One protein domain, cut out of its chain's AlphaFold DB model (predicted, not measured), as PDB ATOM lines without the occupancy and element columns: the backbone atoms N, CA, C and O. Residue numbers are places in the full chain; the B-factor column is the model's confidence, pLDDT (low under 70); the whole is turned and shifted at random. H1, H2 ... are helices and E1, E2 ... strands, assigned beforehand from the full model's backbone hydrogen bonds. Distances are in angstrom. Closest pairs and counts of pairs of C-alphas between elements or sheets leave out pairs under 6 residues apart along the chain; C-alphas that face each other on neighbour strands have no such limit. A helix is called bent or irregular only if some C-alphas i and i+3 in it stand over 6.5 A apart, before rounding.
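AT A GLANCE: This is residues 96 to 207 of the 210 residues of an uncharacterized protein of Hyaloscypha bicolor E (UniProt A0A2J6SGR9). A short ribbon of two antiparallel strands, E1 and E2, has H1, H2 and H3 round it, and beside this part stands a second one, the long helix H5 with H6 folded back along it as a helical hairpin. The two parts come near each other where H3 begins, and the stretch from H3 through H4 loops round to the start of H5. The printed part has 112 residues with six named helices and two named strands, in the order E1 H1 H2 E2 H3 H4 H5 H6; the sheet's order is E1 - E2 and the class is mostly helix. The whole is compact, with a radius of gyration of the C-alphas of 15.1 A and spans of 43 by 39 by 23 A.

HOW THE PARTS SIT: Start at the sheet, where E1, residues 104 to 108, and E2, residues 137 to 141, are antiparallel neighbours at 140 degrees. Look there for N 106 and O 139, 2.9 A apart, and N 141 and O 104, 2.8 A apart, both within hydrogen-bond range. Next find H3, residues 143 to 155; its Met 143 and Leu 104 of E1 are the closest C-alphas of the two, 7.7 A apart. H1, residues 110 to 116, touches H3, closest at the C-alphas of Leu 116 and Glu 145, 6.4 A, at a steep tilt of 61 degrees, opposite ways. H2, residues 126 to 129, is close to H1 but not clearly touching, with the C-alphas of Glu 110 and Phe 128 closest at 6.9 A. Moving outward, H5, residues 171 to 192, is close to H3 but not clearly touching, about perpendicular at 78 degrees; the closest C-alphas are those of Met 143 and Glu 181, 7.6 A. H5 and H6, residues 200 to 207, form a hairpin: they touch, with residues 183 to 190 of H5 alone, at a shallow tilt of 29 degrees, opposite ways, closest at the C-alphas of Arg 183 and Leu 206, 5.8 A. H4, residues 165 to 168, is close to H5 but not clearly touching, with the C-alphas of Ile 167 and Phe 173 closest at 6.8 A, and it is apart from H3. Every O i to N i+4 pair is within hydrogen-bond range in H1, H3 and H6, and 16 of 18 are in H5; H2 and H4 are too short for such a pair.

IN THESE COORDINATES: Find C-alpha 104 at (140.036, 112.216, 145.588); from there E1 runs 11.9 A to residue 108, and E2 covers 11.8 A from 137 to 141. H3 runs 19.0 A, H6 10.7 A and H1 9.9 A, while H2 and H4 each measure 4.9 A. H5 begins at C-alpha 171, (134.122, 106.986, 132.768), and reaches C-alpha 192 after 32.5 A; it is only just irregular, with C-alphas 175 and 178 6.52 A apart. H6 ends at C-alpha 207, (135.711, 127.601, 132.601).

THE WHOLE: The two C-alphas farthest apart are those of Gly 157 and Lys 200, 44.3 A. The printed part has no cut, and no link between named elements is long. Look at residues 120 to 123 for low confidence, with pLDDT under 70; the mean of the printed part is 88.3.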
ATOM      1  N   SER A  96     128.552 115.956 141.231       83.19
ATOM      2  CA  SER A  96     128.909 116.060 139.807       83.19
ATOM      3  C   SER A  96     129.057 117.493 139.280       83.19
ATOM      4  O   SER A  96     129.732 117.710 138.278       83.19
ATOM      5  N   GLN A  97     128.445 118.473 139.946       83.81
ATOM      6  CA  GLN A  97     128.507 119.897 139.599       83.81
ATOM      7  C   GLN A  97     129.537 120.665 140.444       83.81
ATOM      8  O   GLN A  97     129.687 121.882 140.307       83.81
ATOM      9  N   ARG A  98     130.227 119.984 141.367       87.44
ATOM     10  CA  ARG A  98     131.257 120.601 142.203       87.44
ATOM     11  C   ARG A  98     132.537 120.814 141.410       87.44
ATOM     12  O   ARG A  98     132.886 120.025 140.538       87.44
ATOM     13  N   LYS A  99     133.274 121.867 141.756       83.19
ATOM     14  CA  LYS A  99     134.533 122.231 141.081       83.19
ATOM     15  C   LYS A  99     135.645 121.219 141.347       83.19
ATOM     16  O   LYS A  99     136.548 121.076 140.537       83.19
ATOM     17  N   GLU A 100     135.573 120.560 142.493       85.06
ATOM     18  CA  GLU A 100     136.467 119.498 142.939       85.06
ATOM     19  C   GLU A 100     136.040 118.098 142.463       85.06
ATOM     20  O   GLU A 100     136.657 117.107 142.853       85.06
ATOM     21  N   PHE A 101     134.975 117.981 141.658       87.94
ATOM     22  CA  PHE A 101     134.555 116.685 141.133       87.94
ATOM     23  C   PHE A 101     135.663 116.065 140.276       87.94
ATOM     24  O   PHE A 101     136.236 116.740 139.430       87.94
ATOM     25  N   GLY A 102     135.969 114.786 140.501       86.31
ATOM     26  CA  GLY A 102     137.127 114.126 139.889       86.31
ATOM     27  C   GLY A 102     138.422 114.233 140.707       86.31
ATOM     28  O   GLY A 102     139.417 113.617 140.341       86.31
ATOM     29  N   MET A 103     138.428 114.945 141.841       90.94
ATOM     30  CA  MET A 103     139.497 114.847 142.843       90.94
ATOM     31  C   MET A 103     139.173 113.771 143.883       90.94
ATOM     32  O   MET A 103     138.011 113.445 144.126       90.94
ATOM     33  N   LEU A 104     140.197 113.242 144.554       90.56
ATOM     34  CA  LEU A 104     140.036 112.216 145.588       90.56
ATOM     35  C   LEU A 104     140.201 112.816 146.981       90.56
ATOM     36  O   LEU A 104     141.171 113.522 147.249       90.56
ATOM     37  N   GLN A 105     139.285 112.506 147.899       91.94
ATOM     38  CA  GLN A 105     139.455 112.883 149.302       91.94
ATOM     39  C   GLN A 105     140.410 111.935 150.013       91.94
ATOM     40  O   GLN A 105     140.183 110.730 150.049       91.94
ATOM     41  N   THR A 106     141.427 112.498 150.654       94.19
ATOM     42  CA  THR A 106     142.423 111.747 151.419       94.19
ATOM     43  C   THR A 106     142.644 112.400 152.779       94.19
ATOM     44  O   THR A 106     142.621 113.625 152.901       94.19
ATOM     45  N   LEU A 107     142.825 111.580 153.814       94.69
ATOM     46  CA  LEU A 107     143.272 112.027 155.134       94.69
ATOM     47  C   LEU A 107     144.776 112.298 155.096       94.69
ATOM     48  O   LEU A 107     145.553 111.397 154.768       94.69
ATOM     49  N   ILE A 108     145.154 113.530 155.425       94.50
ATOM     50  CA  ILE A 108     146.544 113.982 155.428       94.50
ATOM     51  C   ILE A 108     146.872 114.784 156.685       94.50
ATOM     52  O   ILE A 108     145.982 115.394 157.291       94.50
ATOM     53  N   THR A 109     148.154 114.809 157.036       94.12
ATOM     54  CA  THR A 109     148.701 115.661 158.101       94.12
ATOM     55  C   THR A 109     149.051 117.059 157.577       94.12
ATOM     56  O   THR A 109     149.089 117.303 156.369       94.12
ATOM     57  N   GLU A 110     149.330 117.997 158.485       92.12
ATOM     58  CA  GLU A 110     149.805 119.334 158.107       92.12
ATOM     59  C   GLU A 110     151.164 119.279 157.388       92.12
ATOM     60  O   GLU A 110     151.354 119.973 156.393       92.12
ATOM     61  N   ALA A 111     152.077 118.408 157.831       91.81
ATOM     62  CA  ALA A 111     153.390 118.230 157.204       91.81
ATOM     63  C   ALA A 111     153.274 117.712 155.761       91.81
ATOM     64  O   ALA A 111     153.893 118.259 154.850       91.81
ATOM     65  N   GLU A 112     152.417 116.713 155.538       93.81
ATOM     66  CA  GLU A 112     152.125 116.190 154.198       93.81
ATOM     67  C   GLU A 112     151.509 117.263 153.296       93.81
ATOM     68  O   GLU A 112     151.882 117.390 152.131       93.81
ATOM     69  N   LEU A 113     150.583 118.066 153.830       91.94
ATOM     70  CA  LEU A 113     149.977 119.153 153.068       91.94
ATOM     71  C   LEU A 113     150.993 120.250 152.727       91.94
ATOM     72  O   LEU A 113     150.929 120.794 151.630       91.94
ATOM     73  N   ASN A 114     151.931 120.554 153.623       91.06
ATOM     74  CA  ASN A 114     152.995 121.528 153.372       91.06
ATOM     75  C   ASN A 114     153.989 121.051 152.313       91.06
ATOM     76  O   ASN A 114     154.450 121.868 151.522       91.06
ATOM     77  N   TYR A 115     154.280 119.749 152.274       91.50
ATOM     78  CA  TYR A 115     155.094 119.156 151.216       91.50
ATOM     79  C   TYR A 115     154.419 119.297 149.841       91.50
ATOM     80  O   TYR A 115     155.057 119.723 148.884       91.50
ATOM     81  N   LEU A 116     153.120 118.988 149.753       90.00
ATOM     82  CA  LEU A 116     152.361 119.055 148.495       90.00
ATOM     83  C   LEU A 116     152.053 120.488 148.048       90.00
ATOM     84  O   LEU A 116     152.041 120.797 146.860       90.00
ATOM     85  N   ARG A 117     151.725 121.358 149.005       87.44
ATOM     86  CA  ARG A 117     151.265 122.729 148.771       87.44
ATOM     87  C   ARG A 117     152.007 123.675 149.708       87.44
ATOM     88  O   ARG A 117     151.427 124.100 150.714       87.44
ATOM     89  N   PRO A 118     153.263 124.025 149.397       83.75
ATOM     90  CA  PRO A 118     154.028 124.954 150.214       83.75
ATOM     91  C   PRO A 118     153.254 126.263 150.382       83.75
ATOM     92  O   PRO A 118     152.824 126.875 149.400       83.75
ATOM     93  N   SER A 119     153.029 126.689 151.626       72.25
ATOM     94  CA  SER A 119     152.409 127.993 151.864       72.25
ATOM     95  C   SER A 119     153.388 129.088 151.457       72.25
ATOM     96  O   SER A 119     154.571 129.016 151.798       72.25
ATOM     97  N   THR A 120     152.899 130.146 150.825       59.25
ATOM     98  CA  THR A 120     153.642 131.399 150.786       59.25
ATOM     99  C   THR A 120     153.560 132.035 152.180       59.25
ATOM    100  O   THR A 120     152.468 132.330 152.654       59.25
ATOM    101  N   LEU A 121     154.715 132.239 152.830       52.91
ATOM    102  CA  LEU A 121     154.907 132.961 154.105       52.91
ATOM    103  C   LEU A 121     154.474 132.234 155.393       52.91
ATOM    104  O   LEU A 121     153.436 132.591 155.926       52.91
ATOM    105  N   ASN A 122     155.288 131.313 155.944       58.16
ATOM    106  CA  ASN A 122     155.272 130.807 157.347       58.16
ATOM    107  C   ASN A 122     153.896 130.583 158.024       58.16
ATOM    108  O   ASN A 122     153.784 130.570 159.251       58.16
ATOM    109  N   GLN A 123     152.835 130.417 157.247       69.06
ATOM    110  CA  GLN A 123     151.467 130.400 157.724       69.06
ATOM    111  C   GLN A 123     151.014 128.957 157.748       69.06
ATOM    112  O   GLN A 123     151.186 128.207 156.784       69.06
ATOM    113  N   ARG A 124     150.385 128.574 158.860       77.81
ATOM    114  CA  ARG A 124     149.694 127.292 158.930       77.81
ATOM    115  C   ARG A 124     148.684 127.191 157.801       77.81
ATOM    116  O   ARG A 124     147.997 128.157 157.453       77.81
ATOM    117  N   GLN A 125     148.540 125.985 157.272       84.94
ATOM    118  CA  GLN A 125     147.538 125.713 156.252       84.94
ATOM    119  C   GLN A 125     146.157 126.055 156.808       84.94
ATOM    120  O   GLN A 125     145.800 125.638 157.910       84.94
ATOM    121  N   SER A 126     145.350 126.789 156.040       85.69
ATOM    122  CA  SER A 126     144.061 127.333 156.509       85.69
ATOM    123  C   SER A 126     143.120 126.303 157.158       85.69
ATOM    124  O   SER A 126     142.297 126.654 158.002       85.69
ATOM    125  N   VAL A 127     143.234 125.027 156.777       85.94
ATOM    126  CA  VAL A 127     142.434 123.926 157.332       85.94
ATOM    127  C   VAL A 127     142.860 123.554 158.758       85.94
ATOM    128  O   VAL A 127     141.996 123.220 159.565       85.94
ATOM    129  N   PHE A 128     144.152 123.656 159.070       88.75
ATOM    130  CA  PHE A 128     144.733 123.393 160.390       88.75
ATOM    131  C   PHE A 128     144.815 124.662 161.252       88.75
ATOM    132  O   PHE A 128     144.802 124.585 162.474       88.75
ATOM    133  N   ALA A 129     144.814 125.852 160.642       87.88
ATOM    134  CA  ALA A 129     144.756 127.120 161.371       87.88
ATOM    135  C   ALA A 129     143.429 127.314 162.131       87.88
ATOM    136  O   ALA A 129     143.415 127.890 163.213       87.88
ATOM    137  N   LYS A 130     142.309 126.816 161.584       86.06
ATOM    138  CA  LYS A 130     140.980 126.904 162.226       86.06
ATOM    139  C   LYS A 130     140.843 126.031 163.471       86.06
ATOM    140  O   LYS A 130     139.978 126.292 164.297       86.06
ATOM    141  N   ASP A 131     141.636 124.971 163.544       88.00
ATOM    142  CA  ASP A 131     141.598 123.978 164.608       88.00
ATOM    143  C   ASP A 131     143.024 123.452 164.815       88.00
ATOM    144  O   ASP A 131     143.404 122.443 164.214       88.00
ATOM    145  N   PRO A 132     143.843 124.160 165.616       86.12
ATOM    146  CA  PRO A 132     145.261 123.844 165.774       86.12
ATOM    147  C   PRO A 132     145.536 122.469 166.383       86.12
ATOM    148  O   PRO A 132     146.635 121.950 166.204       86.12
ATOM    149  N   SER A 133     144.549 121.905 167.088       90.62
ATOM    150  CA  SER A 133     144.608 120.586 167.727       90.62
ATOM    151  C   SER A 133     144.433 119.427 166.742       90.62
ATOM    152  O   SER A 133     144.713 118.270 167.058       90.62
ATOM    153  N   ARG A 134     143.974 119.728 165.524       90.75
ATOM    154  CA  ARG A 134     143.695 118.733 164.500       90.75
ATOM    155  C   ARG A 134     144.979 118.085 163.996       90.75
ATOM    156  O   ARG A 134     145.786 118.723 163.331       90.75
ATOM    157  N   SER A 135     145.105 116.780 164.212       91.62
ATOM    158  CA  SER A 135     146.225 115.989 163.693       91.62
ATOM    159  C   SER A 135     146.101 115.681 162.199       91.62
ATOM    160  O   SER A 135     147.100 115.666 161.483       91.62
ATOM    161  N   ASN A 136     144.877 115.464 161.710       94.19
ATOM    162  CA  ASN A 136     144.618 115.097 160.321       94.19
ATOM    163  C   ASN A 136     143.401 115.828 159.746       94.19
ATOM    164  O   ASN A 136     142.397 116.036 160.428       94.19
ATOM    165  N   ALA A 137     143.450 116.144 158.454       93.12
ATOM    166  CA  ALA A 137     142.341 116.734 157.719       93.12
ATOM    167  C   ALA A 137     142.034 115.940 156.448       93.12
ATOM    168  O   ALA A 137     142.930 115.419 155.788       93.12
ATOM    169  N   ARG A 138     140.749 115.863 156.082       93.62
ATOM    170  CA  ARG A 138     140.324 115.272 154.810       93.62
ATOM    171  C   ARG A 138     140.373 116.338 153.715       93.62
ATOM    172  O   ARG A 138     139.598 117.291 153.752       93.62
ATOM    173  N   ILE A 139     141.282 116.174 152.761       92.38
ATOM    174  CA  ILE A 139     141.582 117.144 151.701       92.38
ATOM    175  C   ILE A 139     141.385 116.494 150.334       92.38
ATOM    176  O   ILE A 139     141.684 115.317 150.147       92.38
ATOM    177  N   TRP A 140     140.872 117.265 149.378       91.69
ATOM    178  CA  TRP A 140     140.807 116.862 147.976       91.69
ATOM    179  C   TRP A 140     142.194 116.965 147.340       91.69
ATOM    180  O   TRP A 140     142.798 118.042 147.364       91.69
ATOM    181  N   LEU A 141     142.673 115.858 146.779       92.12
ATOM    182  CA  LEU A 141     143.953 115.740 146.087       92.12
ATOM    183  C   LEU A 141     143.727 115.410 144.611       92.12
ATOM    184  O   LEU A 141     142.847 114.607 144.275       92.12
ATOM    185  N   SER A 142     144.521 116.024 143.734       91.38
ATOM    186  CA  SER A 142     144.616 115.592 142.339       91.38
ATOM    187  C   SER A 142     145.361 114.256 142.238       91.38
ATOM    188  O   SER A 142     146.007 113.814 143.192       91.38
ATOM    189  N   MET A 143     145.294 113.606 141.073       90.50
ATOM    190  CA  MET A 143     146.034 112.363 140.833       90.50
ATOM    191  C   MET A 143     147.544 112.564 141.031       90.50
ATOM    192  O   MET A 143     148.153 111.813 141.791       90.50
ATOM    193  N   GLY A 144     148.108 113.642 140.469       90.69
ATOM    194  CA  GLY A 144     149.515 114.008 140.681       90.69
ATOM    195  C   GLY A 144     149.891 114.238 142.155       90.69
ATOM    196  O   GLY A 144     150.874 113.677 142.627       90.69
ATOM    197  N   GLU A 145     149.074 114.963 142.932       92.38
ATOM    198  CA  GLU A 145     149.340 115.156 144.373       92.38
ATOM    199  C   GLU A 145     149.298 113.845 145.150       92.38
ATOM    200  O   GLU A 145     150.048 113.654 146.101       92.38
ATOM    201  N   ARG A 146     148.417 112.919 144.762       93.69
ATOM    202  CA  ARG A 146     148.355 111.601 145.397       93.69
ATOM    203  C   ARG A 146     149.633 110.806 145.138       93.69
ATOM    204  O   ARG A 146     150.095 110.080 146.017       93.69
ATOM    205  N   GLU A 147     150.188 110.900 143.936       94.12
ATOM    206  CA  GLU A 147     151.449 110.247 143.586       94.12
ATOM    207  C   GLU A 147     152.621 110.845 144.365       94.12
ATOM    208  O   GLU A 147     153.408 110.098 144.946       94.12
ATOM    209  N   GLU A 148     152.695 112.170 144.464       95.00
ATOM    210  CA  GLU A 148     153.690 112.870 145.284       95.00
ATOM    211  C   GLU A 148     153.554 112.543 146.773       95.00
ATOM    212  O   GLU A 148     154.553 112.268 147.437       95.00
ATOM    213  N   LEU A 149     152.324 112.476 147.288       95.62
ATOM    214  CA  LEU A 149     152.050 112.063 148.662       95.62
ATOM    215  C   LEU A 149     152.527 110.635 148.915       95.62
ATOM    216  O   LEU A 149     153.107 110.344 149.956       95.62
ATOM    217  N   ASN A 150     152.294 109.729 147.965       96.31
ATOM    218  CA  ASN A 150     152.751 108.350 148.078       96.31
ATOM    219  C   ASN A 150     154.281 108.257 148.083       96.31
ATOM    220  O   ASN A 150     154.815 107.485 148.877       96.31
ATOM    221  N   LYS A 151     154.979 109.068 147.276       96.56
ATOM    222  CA  LYS A 151     156.448 109.180 147.322       96.56
ATOM    223  C   LYS A 151     156.918 109.698 148.682       96.56
ATOM    224  O   LYS A 151     157.793 109.097 149.295       96.56
ATOM    225  N   TYR A 152     156.288 110.758 149.193       95.88
ATOM    226  CA  TYR A 152     156.591 111.302 150.517       95.88
ATOM    227  C   TYR A 152     156.420 110.242 151.613       95.88
ATOM    228  O   TYR A 152     157.330 110.006 152.410       95.88
ATOM    229  N   ARG A 153     155.279 109.546 151.619       96.56
ATOM    230  CA  ARG A 153     154.964 108.504 152.604       96.56
ATOM    231  C   ARG A 153     155.878 107.290 152.500       96.56
ATOM    232  O   ARG A 153     156.206 106.721 153.531       96.56
ATOM    233  N   GLN A 154     156.321 106.924 151.299       96.62
ATOM    234  CA  GLN A 154     157.289 105.844 151.112       96.62
ATOM    235  C   GLN A 154     158.608 106.129 151.843       96.62
ATOM    236  O   GLN A 154     159.171 105.223 152.445       96.62
ATOM    237  N   VAL A 155     159.071 107.382 151.828       96.56
ATOM    238  CA  VAL A 155     160.308 107.797 152.511       96.56
ATOM    239  C   VAL A 155     160.106 107.953 154.022       96.56
ATOM    240  O   VAL A 155     160.992 107.617 154.799       96.56
ATOM    241  N   HIS A 156     158.933 108.422 154.453       95.12
ATOM    242  CA  HIS A 156     158.658 108.777 155.853       95.12
ATOM    243  C   HIS A 156     157.854 107.710 156.626       95.12
ATOM    244  O   HIS A 156     157.307 107.999 157.687       95.12
ATOM    245  N   GLY A 157     157.736 106.485 156.098       91.88
ATOM    246  CA  GLY A 157     157.055 105.366 156.769       91.88
ATOM    247  C   GLY A 157     155.522 105.471 156.837       91.88
ATOM    248  O   GLY A 157     154.883 104.825 157.667       91.88
ATOM    249  N   GLY A 158     154.905 106.285 155.979       91.88
ATOM    250  CA  GLY A 158     153.455 106.468 155.915       91.88
ATOM    251  C   GLY A 158     152.735 105.409 155.070       91.88
ATOM    252  O   GLY A 158     153.283 104.836 154.128       91.88
ATOM    253  N   LYS A 159     151.444 105.186 155.348       93.06
ATOM    254  CA  LYS A 159     150.608 104.265 154.557       93.06
ATOM    255  C   LYS A 159     150.284 104.839 153.175       93.06
ATOM    256  O   LYS A 159     149.700 105.923 153.065       93.06
ATOM    257  N   ARG A 160     150.589 104.073 152.124       93.75
ATOM    258  CA  ARG A 160     150.253 104.416 150.735       93.75
ATOM    259  C   ARG A 160     148.743 104.590 150.562       93.75
ATOM    260  O   ARG A 160     147.946 103.774 151.020       93.75
ATOM    261  N   VAL A 161     148.356 105.636 149.845       92.62
ATOM    262  CA  VAL A 161     146.980 105.883 149.421       92.62
ATOM    263  C   VAL A 161     146.720 105.092 148.145       92.62
ATOM    264  O   VAL A 161     147.279 105.396 147.085       92.62
ATOM    265  N   VAL A 162     145.869 104.075 148.256       91.69
ATOM    266  CA  VAL A 162     145.408 103.257 147.130       91.69
ATOM    267  C   VAL A 162     144.044 103.766 146.685       91.69
ATOM    268  O   VAL A 162     143.169 104.044 147.500       91.69
ATOM    269  N   THR A 163     143.861 103.916 145.379       88.25
ATOM    270  CA  THR A 163     142.551 104.206 144.790       88.25
ATOM    271  C   THR A 163     142.011 102.933 144.188       88.25
ATOM    272  O   THR A 163     142.746 102.204 143.529       88.25
ATOM    273  N   SER A 164     140.741 102.649 144.461       90.31
ATOM    274  CA  SER A 164     140.111 101.436 143.969       90.31
ATOM    275  C   SER A 164     140.060 101.445 142.444       90.31
ATOM    276  O   SER A 164     139.780 102.472 141.820       90.31
ATOM    277  N   GLU A 165     140.280 100.280 141.837       89.94
ATOM    278  CA  GLU A 165     140.181 100.131 140.382       89.94
ATOM    279  C   GLU A 165     138.813 100.548 139.852       89.94
ATOM    280  O   GLU A 165     138.713 101.089 138.757       89.94
ATOM    281  N   ARG A 166     137.758 100.343 140.649       91.62
ATOM    282  CA  ARG A 166     136.397 100.759 140.310       91.62
ATOM    283  C   ARG A 166     136.306 102.256 140.010       91.62
ATOM    284  O   ARG A 166     135.637 102.624 139.057       91.62
ATOM    285  N   ILE A 167     136.966 103.101 140.805       88.12
ATOM    286  CA  ILE A 167     136.970 104.554 140.582       88.12
ATOM    287  C   ILE A 167     137.813 104.891 139.352       88.12
ATOM    288  O   ILE A 167     137.413 105.712 138.538       88.12
ATOM    289  N   LEU A 168     138.961 104.230 139.186       87.44
ATOM    290  CA  LEU A 168     139.838 104.462 138.035       87.44
ATOM    291  C   LEU A 168     139.193 104.053 136.705       87.44
ATOM    292  O   LEU A 168     139.525 104.631 135.675       87.44
ATOM    293  N   LYS A 169     138.288 103.072 136.725       91.75
ATOM    294  CA  LYS A 169     137.528 102.582 135.564       91.75
ATOM    295  C   LYS A 169     136.210 103.338 135.337       91.75
ATOM    296  O   LYS A 169     135.546 103.086 134.339       91.75
ATOM    297  N   ASP A 170     135.813 104.241 136.235       93.25
ATOM    298  CA  ASP A 170     134.606 105.052 136.057       93.25
ATOM    299  C   ASP A 170     134.839 106.112 134.969       93.25
ATOM    300  O   ASP A 170     135.696 106.985 135.106       93.25
ATOM    301  N   LEU A 171     134.048 106.052 133.894       92.56
ATOM    302  CA  LEU A 171     134.122 106.986 132.768       92.56
ATOM    303  C   LEU A 171     133.935 108.439 133.221       92.56
ATOM    304  O   LEU A 171     134.669 109.326 132.786       92.56
ATOM    305  N   ASN A 172     133.005 108.693 134.146       90.12
ATOM    306  CA  ASN A 172     132.773 110.048 134.648       90.12
ATOM    307  C   ASN A 172     134.007 110.586 135.371       90.12
ATOM    308  O   ASN A 172     134.371 111.752 135.204       90.12
ATOM    309  N   PHE A 173     134.665 109.733 136.155       90.25
ATOM    310  CA  PHE A 173     135.900 110.083 136.837       90.25
ATOM    311  C   PHE A 173     137.031 110.343 135.837       90.25
ATOM    312  O   PHE A 173     137.697 111.368 135.944       90.25
ATOM    313  N   GLN A 174     137.210 109.477 134.836       91.31
ATOM    314  CA  GLN A 174     138.255 109.627 133.818       91.31
ATOM    315  C   GLN A 174     138.129 110.925 133.016       91.31
ATOM    316  O   GLN A 174     139.137 111.576 132.757       91.31
ATOM    317  N   HIS A 175     136.910 111.345 132.673       89.88
ATOM    318  CA  HIS A 175     136.696 112.612 131.974       89.88
ATOM    319  C   HIS A 175     136.895 113.834 132.882       89.88
ATOM    320  O   HIS A 175     137.375 114.872 132.429       89.88
ATOM    321  N   LYS A 176     136.534 113.739 134.168       90.25
ATOM    322  CA  LYS A 176     136.529 114.892 135.084       90.25
ATOM    323  C   LYS A 176     137.824 115.088 135.858       90.25
ATOM    324  O   LYS A 176     138.156 116.227 136.179       90.25
ATOM    325  N   ALA A 177     138.582 114.027 136.119       90.44
ATOM    326  CA  ALA A 177     139.858 114.122 136.822       90.44
ATOM    327  C   ALA A 177     140.873 115.041 136.103       90.44
ATOM    328  O   ALA A 177     141.432 115.911 136.779       90.44
ATOM    329  N   PRO A 178     141.062 114.970 134.765       90.38
ATOM    330  CA  PRO A 178     141.935 115.897 134.042       90.38
ATOM    331  C   PRO A 178     141.458 117.351 134.125       90.38
ATOM    332  O   PRO A 178     142.264 118.251 134.358       90.38
ATOM    333  N   GLN A 179     140.144 117.585 134.007       89.19
ATOM    334  CA  GLN A 179     139.552 118.924 134.121       89.19
ATOM    335  C   GLN A 179     139.801 119.528 135.511       89.19
ATOM    336  O   GLN A 179     140.214 120.683 135.638       89.19
ATOM    337  N   ALA A 180     139.589 118.740 136.567       89.38
ATOM    338  CA  ALA A 180     139.831 119.169 137.939       89.38
ATOM    339  C   ALA A 180     141.317 119.452 138.202       89.38
ATOM    340  O   ALA A 180     141.656 120.432 138.873       89.38
ATOM    341  N   GLU A 181     142.212 118.635 137.643       89.81
ATOM    342  CA  GLU A 181     143.653 118.847 137.740       89.81
ATOM    343  C   GLU A 181     144.096 120.125 137.019       89.81
ATOM    344  O   GLU A 181     144.838 120.928 137.593       89.81
ATOM    345  N   HIS A 182     143.607 120.357 135.800       89.31
ATOM    346  CA  HIS A 182     143.866 121.591 135.065       89.31
ATOM    347  C   HIS A 182     143.406 122.810 135.872       89.31
ATOM    348  O   HIS A 182     144.189 123.728 136.128       89.31
ATOM    349  N   ARG A 183     142.165 122.777 136.375       88.44
ATOM    350  CA  ARG A 183     141.603 123.849 137.202       88.44
ATOM    351  C   ARG A 183     142.467 124.137 138.431       88.44
ATOM    352  O   ARG A 183     142.697 125.303 138.752       88.44
ATOM    353  N   ARG A 184     142.958 123.099 139.119       86.75
ATOM    354  CA  ARG A 184     143.874 123.246 140.261       86.75
ATOM    355  C   ARG A 184     145.152 123.982 139.847       86.75
ATOM    356  O   ARG A 184     145.492 124.972 140.493       86.75
ATOM    357  N   LYS A 185     145.814 123.538 138.773       87.88
ATOM    358  CA  LYS A 185     147.053 124.148 138.260       87.88
ATOM    359  C   LYS A 185     146.857 125.627 137.920       87.88
ATOM    360  O   LYS A 185     147.663 126.459 138.328       87.88
ATOM    361  N   VAL A 186     145.748 125.974 137.264       88.75
ATOM    362  CA  VAL A 186     145.391 127.372 136.961       88.75
ATOM    363  C   VAL A 186     145.207 128.189 138.244       88.75
ATOM    364  O   VAL A 186     145.750 129.286 138.360       88.75
ATOM    365  N   VAL A 187     144.493 127.655 139.242       87.12
ATOM    366  CA  VAL A 187     144.306 128.335 140.537       87.12
ATOM    367  C   VAL A 187     145.632 128.542 141.268       87.12
ATOM    368  O   VAL A 187     145.840 129.608 141.846       87.12
ATOM    369  N   GLU A 188     146.517 127.549 141.280       84.69
ATOM    370  CA  GLU A 188     147.838 127.663 141.907       84.69
ATOM    371  C   GLU A 188     148.721 128.688 141.195       84.69
ATOM    372  O   GLU A 188     149.331 129.522 141.861       84.69
ATOM    373  N   HIS A 189     148.702 128.708 139.863       87.12
ATOM    374  CA  HIS A 189     149.406 129.710 139.059       87.12
ATOM    375  C   HIS A 189     148.887 131.133 139.285       87.12
ATOM    376  O   HIS A 189     149.661 132.080 139.393       87.12
ATOM    377  N   MET A 190     147.571 131.313 139.405       87.50
ATOM    378  CA  MET A 190     147.003 132.621 139.753       87.50
ATOM    379  C   MET A 190     147.427 133.051 141.156       87.50
ATOM    380  O   MET A 190     147.796 134.204 141.363       87.50
ATOM    381  N   LYS A 191     147.423 132.121 142.118       84.56
ATOM    382  CA  LYS A 191     147.862 132.400 143.489       84.56
ATOM    383  C   LYS A 191     149.336 132.782 143.563       84.56
ATOM    384  O   LYS A 191     149.652 133.725 144.280       84.56
ATOM    385  N   SER A 192     150.219 132.099 142.831       84.19
ATOM    386  CA  SER A 192     151.650 132.430 142.816       84.19
ATOM    387  C   SER A 192     151.912 133.821 142.231       84.19
ATOM    388  O   SER A 192     152.809 134.520 142.692       84.19
ATOM    389  N   LYS A 193     151.069 134.271 141.294       87.25
ATOM    390  CA  LYS A 193     151.070 135.640 140.755       87.25
ATOM    391  C   LYS A 193     150.378 136.680 141.647       87.25
ATOM    392  O   LYS A 193     150.302 137.842 141.262       87.25
ATOM    393  N   GLY A 194     149.809 136.286 142.788       85.56
ATOM    394  CA  GLY A 194     149.000 137.172 143.635       85.56
ATOM    395  C   GLY A 194     147.661 137.591 143.009       85.56
ATOM    396  O   GLY A 194     147.019 138.526 143.484       85.56
ATOM    397  N   GLN A 195     147.217 136.914 141.947       87.62
ATOM    398  CA  GLN A 195     145.969 137.211 141.251       87.62
ATOM    399  C   GLN A 195     144.771 136.536 141.929       87.62
ATOM    400  O   GLN A 195     144.832 135.408 142.426       87.62
ATOM    401  N   SER A 196     143.634 137.233 141.930       87.50
ATOM    402  CA  SER A 196     142.400 136.732 142.531       87.50
ATOM    403  C   SER A 196     141.635 135.822 141.573       87.50
ATOM    404  O   SER A 196     141.254 136.227 140.480       87.50
ATOM    405  N   THR A 197     141.253 134.631 142.036       85.88
ATOM    406  CA  THR A 197     140.394 133.691 141.283       85.88
ATOM    407  C   THR A 197     138.959 134.190 141.071       85.88
ATOM    408  O   THR A 197     138.134 133.509 140.460       85.88
ATOM    409  N   ARG A 198     138.616 135.365 141.616       85.75
ATOM    410  CA  ARG A 198     137.268 135.939 141.546       85.75
ATOM    411  C   ARG A 198     137.067 136.879 140.360       85.75
ATOM    412  O   ARG A 198     135.905 137.162 140.062       85.75
ATOM    413  N   THR A 199     138.140 137.333 139.706       87.62
ATOM    414  CA  THR A 199     138.077 138.247 138.552       87.62
ATOM    415  C   THR A 199     137.404 137.598 137.345       87.62
ATOM    416  O   THR A 199     137.423 136.375 137.203       87.62
ATOM    417  N   LYS A 200     136.820 138.409 136.455       85.69
ATOM    418  CA  LYS A 200     136.136 137.925 135.244       85.69
ATOM    419  C   LYS A 200     137.074 137.139 134.319       85.69
ATOM    420  O   LYS A 200     136.664 136.112 133.795       85.69
ATOM    421  N   GLU A 201     138.315 137.595 134.177       83.50
ATOM    422  CA  GLU A 201     139.369 136.927 133.399       83.50
ATOM    423  C   GLU A 201     139.700 135.555 133.986       83.50
ATOM    424  O   GLU A 201     139.513 134.548 133.315       83.50
ATOM    425  N   ALA A 202     140.005 135.496 135.288       84.81
ATOM    426  CA  ALA A 202     140.241 134.225 135.974       84.81
ATOM    427  C   ALA A 202     139.090 133.218 135.825       84.81
ATOM    428  O   ALA A 202     139.321 132.019 135.720       84.81
ATOM    429  N   ARG A 203     137.832 133.678 135.812       86.81
ATOM    430  CA  ARG A 203     136.685 132.787 135.577       86.81
ATOM    431  C   ARG A 203     136.665 132.237 134.156       86.81
ATOM    432  O   ARG A 203     136.354 131.067 133.994       86.81
ATOM    433  N   ARG A 204     137.021 133.043 133.152       84.38
ATOM    434  CA  ARG A 204     137.131 132.556 131.770       84.38
ATOM    435  C   ARG A 204     138.172 131.448 131.680       84.38
ATOM    436  O   ARG A 204     137.828 130.369 131.215       84.38
ATOM    437  N   ASP A 205     139.361 131.667 132.231       82.56
ATOM    438  CA  ASP A 205     140.442 130.672 132.209       82.56
ATOM    439  C   ASP A 205     140.061 129.372 132.934       82.56
ATOM    440  O   ASP A 205     140.449 128.285 132.518       82.56
ATOM    441  N   LEU A 206     139.272 129.474 134.009       83.31
ATOM    442  CA  LEU A 206     138.805 128.321 134.785       83.31
ATOM    443  C   LEU A 206     137.658 127.542 134.126       83.31
ATOM    444  O   LEU A 206     137.415 126.408 134.543       83.31
ATOM    445  N   ASP A 207     136.942 128.152 133.178       77.12
ATOM    446  CA  ASP A 207     135.711 127.601 132.601       77.12
ATOM    447  C   ASP A 207     135.838 127.285 131.088       77.12
ATOM    448  O   ASP A 207     135.026 126.519 130.583       77.12
TER     449      ASP A 207